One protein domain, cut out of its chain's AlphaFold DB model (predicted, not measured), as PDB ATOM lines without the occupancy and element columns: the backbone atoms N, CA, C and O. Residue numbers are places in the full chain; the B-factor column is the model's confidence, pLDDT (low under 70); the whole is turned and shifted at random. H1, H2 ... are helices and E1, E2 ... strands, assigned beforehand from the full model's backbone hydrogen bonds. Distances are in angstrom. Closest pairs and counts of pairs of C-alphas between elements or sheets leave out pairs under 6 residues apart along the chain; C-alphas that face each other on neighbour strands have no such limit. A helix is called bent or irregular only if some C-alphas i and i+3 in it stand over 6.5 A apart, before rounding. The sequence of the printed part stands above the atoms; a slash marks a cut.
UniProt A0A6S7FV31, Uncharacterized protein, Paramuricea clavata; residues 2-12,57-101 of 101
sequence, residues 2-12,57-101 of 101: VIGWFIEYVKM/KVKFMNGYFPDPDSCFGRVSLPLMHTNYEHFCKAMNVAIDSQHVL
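What this domain is: This is residues 2 to 12 and 57 to 101 of the 101 residues of an uncharacterized protein of Paramuricea clavata (UniProt A0A6S7FV31). A small sheet of three short strands makes one side of this domain, and the long straight helix H2 runs past it, grazing it with residues 87 to 95 and making most of the longest axis. The shorter helix H1 grazes the sheet at another place with residues 2 to 6 and stands at a steep angle to H2, while residues 96 to 101 stick out free at the far end of H2. The printed part has 56 residues with two named helices and three named strands, in the order H1, E1, E2, E3, H2 along the chain, and its class is mixed, helices and strands. The sheet runs E1, E3, E2 and is mixed, with E1 and E3 parallel and E2 antiparallel to E3. The whole is compact and rounded, with a radius of gyration of the C-alphas of 10.9 A and spans of 29 by 24 by 22 A.

Where its parts are: The inner strand of the sheet, E3, holds residues 74 to 78 and measures 13.2 A from first to last C-alpha. One edge strand, E1, holds residues 57 to 61 and measures 13.1 A; its first C-alpha, of Lys 57, is at (-47.227, 32.087, -0.085). The other edge strand, E2, holds residues 67 to 69 and measures 6.8 A. H2 holds residues 84 to 99 and is the longest helix, 24.4 A from C-alpha 84 at (-36.832, 37.831, 15.654) to C-alpha 99 at (-50.750, 17.909, 17.465). It is neither bent nor irregular, but only just: C-alphas 96 and 99 are 6.2 A apart. H1 holds residues 2 to 12 and measures 15.2 A, beginning with C-alpha 2 at (-40.915, 39.918, 8.947).

How they stand to each other: In the sheet, E3 and E1 are parallel neighbours at 32 degrees; the C-alphas of Arg 74 and Lys 57 face each other at 4.4 A. N 75 and O 57 are within hydrogen-bond range at 2.8 A, and N 59 and O 75 at 2.9 A. E3 and E2 are antiparallel neighbours at 163 degrees and form a hairpin; the C-alphas of Val 75 and Pro 68 face each other at 4.4 A. Here N 69 and O 74 are within hydrogen-bond range at 2.8 A, and N 67 and O 76 at 3.0 A. E1 and E2, though they follow each other in the chain, are apart. H2 is on the sheet but only grazes it with residues 87 to 95; its closest C-alphas to E2 are those of Ala 94 and Asp 67, 7.6 A apart. H2 and E3 are near each other, with 6 pairs of C-alphas within 10 A. H1 is also on the sheet and only grazes it with residues 2 to 6; its closest C-alphas to E3 are those of Val 2 and Leu 77, 7.6 A apart. H1 and H2 only just touch, with 3 pairs of C-alphas within 8 A, and H2 does so with residues 84 to 88 alone. The closest C-alphas of the two are those of Trp 5 and Tyr 84, 6.2 A apart. They run the same way at a steep tilt of 67 degrees, only just short of about perpendicular. In H1 every O i to N i+4 pair is within hydrogen-bond range; in H2 10 of 12 are.

The domain as a whole: The two C-alphas farthest apart are those of Gly 4 and Leu 101, 31.1 A. Residues 13 to 56 are not printed, and across this cut, which the link from H1 to E1 spans, C-alphas 12 and 57 are 19.0 A apart. The links E1 to E2, E2 to E3 and E3 to H2 are tight. Residues 96 to 101, of which 96 to 99 belong to H2, stand free. Leu 101 is the chain's last residue. The mean pLDDT of the printed part is 90.5, and confidence is low, under 70, at residues 99 to 101.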
ATOM      1  N   VAL A   2     -40.349  41.243   8.582       86.25
ATOM      2  CA  VAL A   2     -40.915  39.918   8.947       86.25
ATOM      3  C   VAL A   2     -40.707  38.821   7.891       86.25
ATOM      4  O   VAL A   2     -40.401  37.690   8.239       86.25
ATOM      5  N   ILE A   3     -40.787  39.138   6.592       91.06
ATOM      6  CA  ILE A   3     -40.464  38.148   5.547       91.06
ATOM      7  C   ILE A   3     -39.002  37.672   5.613       91.06
ATOM      8  O   ILE A   3     -38.726  36.507   5.361       91.06
ATOM      9  N   GLY A   4     -38.074  38.559   5.990       93.56
ATOM     10  CA  GLY A   4     -36.667  38.211   6.189       93.56
ATOM     11  C   GLY A   4     -36.498  37.258   7.367       93.56
ATOM     12  O   GLY A   4     -35.816  36.253   7.230       93.56
ATOM     13  N   TRP A   5     -37.219  37.509   8.463       95.38
ATOM     14  CA  TRP A   5     -37.279  36.606   9.614       95.38
ATOM     15  C   TRP A   5     -37.826  35.230   9.247       95.38
ATOM     16  O   TRP A   5     -37.249  34.228   9.640       95.38
ATOM     17  N   PHE A   6     -38.885  35.149   8.439       95.25
ATOM     18  CA  PHE A   6     -39.392  33.852   7.988       95.25
ATOM     19  C   PHE A   6     -38.364  33.088   7.139       95.25
ATOM     20  O   PHE A   6     -38.186  31.888   7.317       95.25
ATOM     21  N   ILE A   7     -37.636  33.781   6.259       95.19
ATOM     22  CA  ILE A   7     -36.562  33.171   5.462       95.19
ATOM     23  C   ILE A   7     -35.405  32.701   6.357       95.19
ATOM     24  O   ILE A   7     -34.875  31.612   6.148       95.19
ATOM     25  N   GLU A   8     -34.996  33.507   7.337       94.88
ATOM     26  CA  GLU A   8     -33.962  33.143   8.317       94.88
ATOM     27  C   GLU A   8     -34.384  31.936   9.160       94.88
ATOM     28  O   GLU A   8     -33.592  31.013   9.340       94.88
ATOM     29  N   TYR A   9     -35.647  31.896   9.579       94.69
ATOM     30  CA  TYR A   9     -36.234  30.784  10.316       94.69
ATOM     31  C   TYR A   9     -36.194  29.486   9.502       94.69
ATOM     32  O   TYR A   9     -35.690  28.477   9.981       94.69
ATOM     33  N   VAL A  10     -36.614  29.516   8.232       94.06
ATOM     34  CA  VAL A  10     -36.535  28.346   7.333       94.06
ATOM     35  C   VAL A  10     -35.091  27.857   7.163       94.06
ATOM     36  O   VAL A  10     -34.846  26.651   7.185       94.06
ATOM     37  N   LYS A  11     -34.123  28.773   7.023       93.50
ATOM     38  CA  LYS A  11     -32.698  28.418   6.909       93.50
ATOM     39  C   LYS A  11     -32.154  27.760   8.175       93.50
ATOM     40  O   LYS A  11     -31.325  26.863   8.068       93.50
ATOM     41  N   MET A  12     -32.597  28.210   9.348       92.75
ATOM     42  CA  MET A  12     -32.241  27.597  10.628       92.75
ATOM     43  C   MET A  12     -32.724  26.143  10.672       92.75
ATOM     44  O   MET A  12     -31.909  25.252  10.882       92.75
ATOM     45  N   LYS A  57     -46.717  30.719   0.044       94.94
ATOM     46  CA  LYS A  57     -47.227  32.087  -0.085       94.94
ATOM     47  C   LYS A  57     -47.281  32.738   1.287       94.94
ATOM     48  O   LYS A  57     -47.892  32.210   2.207       94.94
ATOM     49  N   VAL A  58     -46.714  33.929   1.420       95.25
ATOM     50  CA  VAL A  58     -46.765  34.680   2.679       95.25
ATOM     51  C   VAL A  58     -47.796  35.796   2.580       95.25
ATOM     52  O   VAL A  58     -47.794  36.585   1.634       95.25
ATOM     53  N   LYS A  59     -48.676  35.873   3.577       95.31
ATOM     54  CA  LYS A  59     -49.566  37.012   3.825       95.31
ATOM     55  C   LYS A  59     -49.209  37.619   5.179       95.31
ATOM     56  O   LYS A  59     -48.645  36.946   6.031       95.31
ATOM     57  N   PHE A  60     -49.548  38.882   5.392       94.38
ATOM     58  CA  PHE A  60     -49.407  39.524   6.694       94.38
ATOM     59  C   PHE A  60     -50.762  39.701   7.369       94.38
ATOM     60  O   PHE A  60     -51.765  39.971   6.700       94.38
ATOM     61  N   MET A  61     -50.781  39.559   8.690       94.44
ATOM     62  CA  MET A  61     -51.984  39.716   9.502       94.44
ATOM     63  C   MET A  61     -51.713  40.497  10.787       94.44
ATOM     64  O   MET A  61     -50.581  40.590  11.267       94.44
ATOM     65  N   ASN A  62     -52.795  41.025  11.355       90.56
ATOM     66  CA  ASN A  62     -52.825  41.445  12.748       90.56
ATOM     67  C   ASN A  62     -53.131  40.211  13.596       90.56
ATOM     68  O   ASN A  62     -54.106  39.512  13.333       90.56
ATOM     69  N   GLY A  63     -52.293  39.933  14.587       87.75
ATOM     70  CA  GLY A  63     -52.396  38.739  15.417       87.75
ATOM     71  C   GLY A  63     -51.114  38.512  16.203       87.75
ATOM     72  O   GLY A  63     -50.207  39.346  16.164       87.75
ATOM     73  N   TYR A  64     -51.057  37.389  16.915       87.62
ATOM     74  CA  TYR A  64     -49.884  36.997  17.697       87.62
ATOM     75  C   TYR A  64     -49.239  35.703  17.197       87.62
ATOM     76  O   TYR A  64     -48.028  35.567  17.281       87.62
ATOM     77  N   PHE A  65     -50.028  34.782  16.642       92.94
ATOM     78  CA  PHE A  65     -49.525  33.520  16.113       92.94
ATOM     79  C   PHE A  65     -49.645  33.478  14.588       92.94
ATOM     80  O   PHE A  65     -50.594  34.048  14.038       92.94
ATOM     81  N   PRO A  66     -48.688  32.834  13.904       94.62
ATOM     82  CA  PRO A  66     -48.820  32.455  12.506       94.62
ATOM     83  C   PRO A  66     -50.054  31.582  12.270       94.62
ATOM     84  O   PRO A  66     -50.359  30.713  13.083       94.62
ATOM     85  N   ASP A  67     -50.727  31.797  11.144       94.56
ATOM     86  CA  ASP A  67     -51.956  31.083  10.783       94.56
ATOM     87  C   ASP A  67     -51.819  30.454   9.384       94.56
ATOM     88  O   ASP A  67     -51.622  31.194   8.405       94.56
ATOM     89  N   PRO A  68     -51.839  29.113   9.261       94.62
ATOM     90  CA  PRO A  68     -51.687  28.436   7.986       94.62
ATOM     91  C   PRO A  68     -53.023  28.331   7.239       94.62
ATOM     92  O   PRO A  68     -54.076  28.053   7.798       94.62
ATOM     93  N   ASP A  69     -52.951  28.479   5.924       93.56
ATOM     94  CA  ASP A  69     -54.035  28.237   4.982       93.56
ATOM     95  C   ASP A  69     -53.562  27.177   3.978       93.56
ATOM     96  O   ASP A  69     -52.983  27.464   2.918       93.56
ATOM     97  N   SER A  70     -53.767  25.921   4.375       91.81
ATOM     98  CA  SER A  70     -53.231  24.738   3.702       91.81
ATOM     99  C   SER A  70     -53.841  24.465   2.343       91.81
ATOM    100  O   SER A  70     -53.147  23.967   1.454       91.81
ATOM    101  N   CYS A  71     -55.083  24.893   2.113       90.75
ATOM    102  CA  CYS A  71     -55.724  24.807   0.804       90.75
ATOM    103  C   CYS A  71     -54.969  25.603  -0.271       90.75
ATOM    104  O   CYS A  71     -55.026  25.251  -1.450       90.75
ATOM    105  N   PHE A  72     -54.261  26.666   0.120       92.44
ATOM    106  CA  PHE A  72     -53.566  27.561  -0.806       92.44
ATOM    107  C   PHE A  72     -52.046  27.592  -0.623       92.44
ATOM    108  O   PHE A  72     -51.388  28.398  -1.294       92.44
ATOM    109  N   GLY A  73     -51.496  26.747   0.258       93.31
ATOM    110  CA  GLY A  73     -50.068  26.736   0.584       93.31
ATOM    111  C   GLY A  73     -49.597  28.079   1.135       93.31
ATOM    112  O   GLY A  73     -48.529  28.572   0.761       93.31
ATOM    113  N   ARG A  74     -50.446  28.737   1.931       95.75
ATOM    114  CA  ARG A  74     -50.214  30.089   2.432       95.75
ATOM    115  C   ARG A  74     -49.999  30.067   3.937       95.75
ATOM    116  O   ARG A  74     -50.661  29.327   4.644       95.75
ATOM    117  N   VAL A  75     -49.135  30.942   4.434       96.19
ATOM    118  CA  VAL A  75     -49.022  31.253   5.861       96.19
ATOM    119  C   VAL A  75     -49.222  32.749   6.080       96.19
ATOM    120  O   VAL A  75     -48.650  33.586   5.372       96.19
ATOM    121  N   SER A  76     -50.071  33.095   7.040       96.75
ATOM    122  CA  SER A  76     -50.280  34.467   7.485       96.75
ATOM    123  C   SER A  76     -49.361  34.753   8.669       96.75
ATOM    124  O   SER A  76     -49.484  34.127   9.715       96.75
ATOM    125  N   LEU A  77     -48.422  35.684   8.501       96.31
ATOM    126  CA  LEU A  77     -47.426  36.039   9.510       96.31
ATOM    127  C   LEU A  77     -47.830  37.313  10.270       96.31
ATOM    128  O   LEU A  77     -48.219  38.303   9.631       96.31
ATOM    129  N   PRO A  78     -47.701  37.346  11.608       93.88
ATOM    130  CA  PRO A  78     -47.997  38.540  12.387       93.88
ATOM    131  C   PRO A  78     -46.980  39.666  12.164       93.88
ATOM    132  O   PRO A  78     -45.769  39.449  12.171       93.88
ATOM    133  N   LEU A  79     -47.469  40.903  12.032       92.00
ATOM    134  CA  LEU A  79     -46.613  42.098  11.935       92.00
ATOM    135  C   LEU A  79     -46.197  42.679  13.294       92.00
ATOM    136  O   LEU A  79     -45.381  43.597  13.339       92.00
ATOM    137  N   MET A  80     -46.773  42.184  14.390       90.62
ATOM    138  CA  MET A  80     -46.673  42.815  15.711       90.62
ATOM    139  C   MET A  80     -45.446  42.382  16.524       90.62
ATOM    140  O   MET A  80     -45.190  42.946  17.585       90.62
ATOM    141  N   HIS A  81     -44.672  41.400  16.051       91.88
ATOM    142  CA  HIS A  81     -43.474  40.959  16.758       91.88
ATOM    143  C   HIS A  81     -42.388  42.035  16.733       91.88
ATOM    144  O   HIS A  81     -42.000  42.544  15.683       91.88
ATOM    145  N   THR A  82     -41.868  42.352  17.914       91.25
ATOM    146  CA  THR A  82     -40.861  43.401  18.114       91.25
ATOM    147  C   THR A  82     -39.457  42.979  17.695       91.25
ATOM    148  O   THR A  82     -38.611  43.832  17.440       91.25
ATOM    149  N   ASN A  83     -39.182  41.675  17.659       93.94
ATOM    150  CA  ASN A  83     -37.879  41.108  17.335       93.94
ATOM    151  C   ASN A  83     -38.024  39.682  16.774       93.94
ATOM    152  O   ASN A  83     -39.100  39.079  16.829       93.94
ATOM    153  N   TYR A  84     -36.913  39.161  16.251       93.69
ATOM    154  CA  TYR A  84     -36.832  37.831  15.654       93.69
ATOM    155  C   TYR A  84     -37.130  36.703  16.653       93.69
ATOM    156  O   TYR A  84     -37.842  35.764  16.324       93.69
ATOM    157  N   GLU A  85     -36.663  36.813  17.898       94.12
ATOM    158  CA  GLU A  85     -36.864  35.775  18.917       94.12
ATOM    159  C   GLU A  85     -38.350  35.553  19.236       94.12
ATOM    160  O   GLU A  85     -38.814  34.413  19.305       94.12
ATOM    161  N   HIS A  86     -39.125  36.631  19.384       93.50
ATOM    162  CA  HIS A  86     -40.573  36.550  19.585       93.50
ATOM    163  C   HIS A  86     -41.286  35.925  18.384       93.50
ATOM    164  O   HIS A  86     -42.239  35.171  18.569       93.50
ATOM    165  N   PHE A  87     -40.818  36.220  17.169       94.88
ATOM    166  CA  PHE A  87     -41.324  35.597  15.951       94.88
ATOM    167  C   PHE A  87     -41.059  34.082  15.943       94.88
ATOM    168  O   PHE A  87     -41.991  33.313  15.720       94.88
ATOM    169  N   CYS A  88     -39.835  33.643  16.260       94.44
ATOM    170  CA  CYS A  88     -39.488  32.218  16.332       94.44
ATOM    171  C   CYS A  88     -40.318  31.480  17.380       94.44
ATOM    172  O   CYS A  88     -40.885  30.436  17.082       94.44
ATOM    173  N   LYS A  89     -40.458  32.040  18.588       92.88
ATOM    174  CA  LYS A  89     -41.291  31.435  19.641       92.88
ATOM    175  C   LYS A  89     -42.738  31.264  19.184       92.88
ATOM    176  O   LYS A  89     -43.319  30.207  19.396       92.88
ATOM    177  N   ALA A  90     -43.310  32.274  18.527       93.94
ATOM    178  CA  ALA A  90     -44.671  32.187  18.006       93.94
ATOM    179  C   ALA A  90     -44.810  31.146  16.879       93.94
ATOM    180  O   ALA A  90     -45.818  30.445  16.841       93.94
ATOM    181  N   MET A  91     -43.810  31.017  15.996       95.06
ATOM    182  CA  MET A  91     -43.754  29.962  14.975       95.06
ATOM    183  C   MET A  91     -43.688  28.566  15.598       95.06
ATOM    184  O   MET A  91     -44.516  27.732  15.248       95.06
ATOM    185  N   ASN A  92     -42.761  28.329  16.532       93.94
ATOM    186  CA  ASN A  92     -42.615  27.035  17.205       93.94
ATOM    187  C   ASN A  92     -43.928  26.629  17.883       93.94
ATOM    188  O   ASN A  92     -44.466  25.567  17.595       93.94
ATOM    189  N   VAL A  93     -44.509  27.531  18.683       92.81
ATOM    190  CA  VAL A  93     -45.782  27.273  19.370       92.81
ATOM    191  C   VAL A  93     -46.905  26.966  18.376       92.81
ATOM    192  O   VAL A  93     -47.688  26.048  18.613       92.81
ATOM    193  N   ALA A  94     -47.005  27.705  17.268       93.25
ATOM    194  CA  ALA A  94     -48.042  27.473  16.263       93.25
ATOM    195  C   ALA A  94     -47.887  26.115  15.556       93.25
ATOM    196  O   ALA A  94     -48.891  25.450  15.301       93.25
ATOM    197  N   ILE A  95     -46.651  25.695  15.271       93.50
ATOM    198  CA  ILE A  95     -46.347  24.393  14.662       93.50
ATOM    199  C   ILE A  95     -46.650  23.257  15.648       93.50
ATOM    200  O   ILE A  95     -47.372  22.324  15.304       93.50
ATOM    201  N   ASP A  96     -46.190  23.371  16.893       89.50
ATOM    202  CA  ASP A  96     -46.368  22.334  17.915       89.50
ATOM    203  C   ASP A  96     -47.845  22.136  18.286       89.50
ATOM    204  O   ASP A  96     -48.304  21.009  18.493       89.50
ATOM    205  N   SER A  97     -48.622  23.224  18.304       84.69
ATOM    206  CA  SER A  97     -50.048  23.200  18.656       84.69
ATOM    207  C   SER A  97     -50.913  22.402  17.674       84.69
ATOM    208  O   SER A  97     -52.055  22.083  18.000       84.69
ATOM    209  N   GLN A  98     -50.401  22.037  16.493       70.06
ATOM    210  CA  GLN A  98     -51.143  21.213  15.534       70.06
ATOM    211  C   GLN A  98     -51.414  19.785  16.012       70.06
ATOM    212  O   GLN A  98     -52.322  19.139  15.495       70.06
ATOM    213  N   HIS A  99     -50.658  19.291  16.992       60.97
ATOM    214  CA  HIS A  99     -50.750  17.909  17.465       60.97
ATOM    215  C   HIS A  99     -51.691  17.729  18.673       60.97
ATOM    216  O   HIS A  99     -51.796  16.625  19.203       60.97
ATOM    217  N   VAL A 100     -52.360  18.797  19.132       55.72
ATOM    218  CA  VAL A 100     -53.136  18.828  20.394       55.72
ATOM    219  C   VAL A 100     -54.660  18.710  20.168       55.72
ATOM    220  O   VAL A 100     -55.450  19.149  21.001       55.72
ATOM    221  N   LEU A 101     -55.110  18.109  19.062       38.50
ATOM    222  CA  LEU A 101     -56.539  17.873  18.787       38.50
ATOM    223  C   LEU A 101     -56.869  16.393  18.586       38.50
ATOM    224  O   LEU A 101     -56.154  15.729  17.806       38.50
TER     225      LEU A 101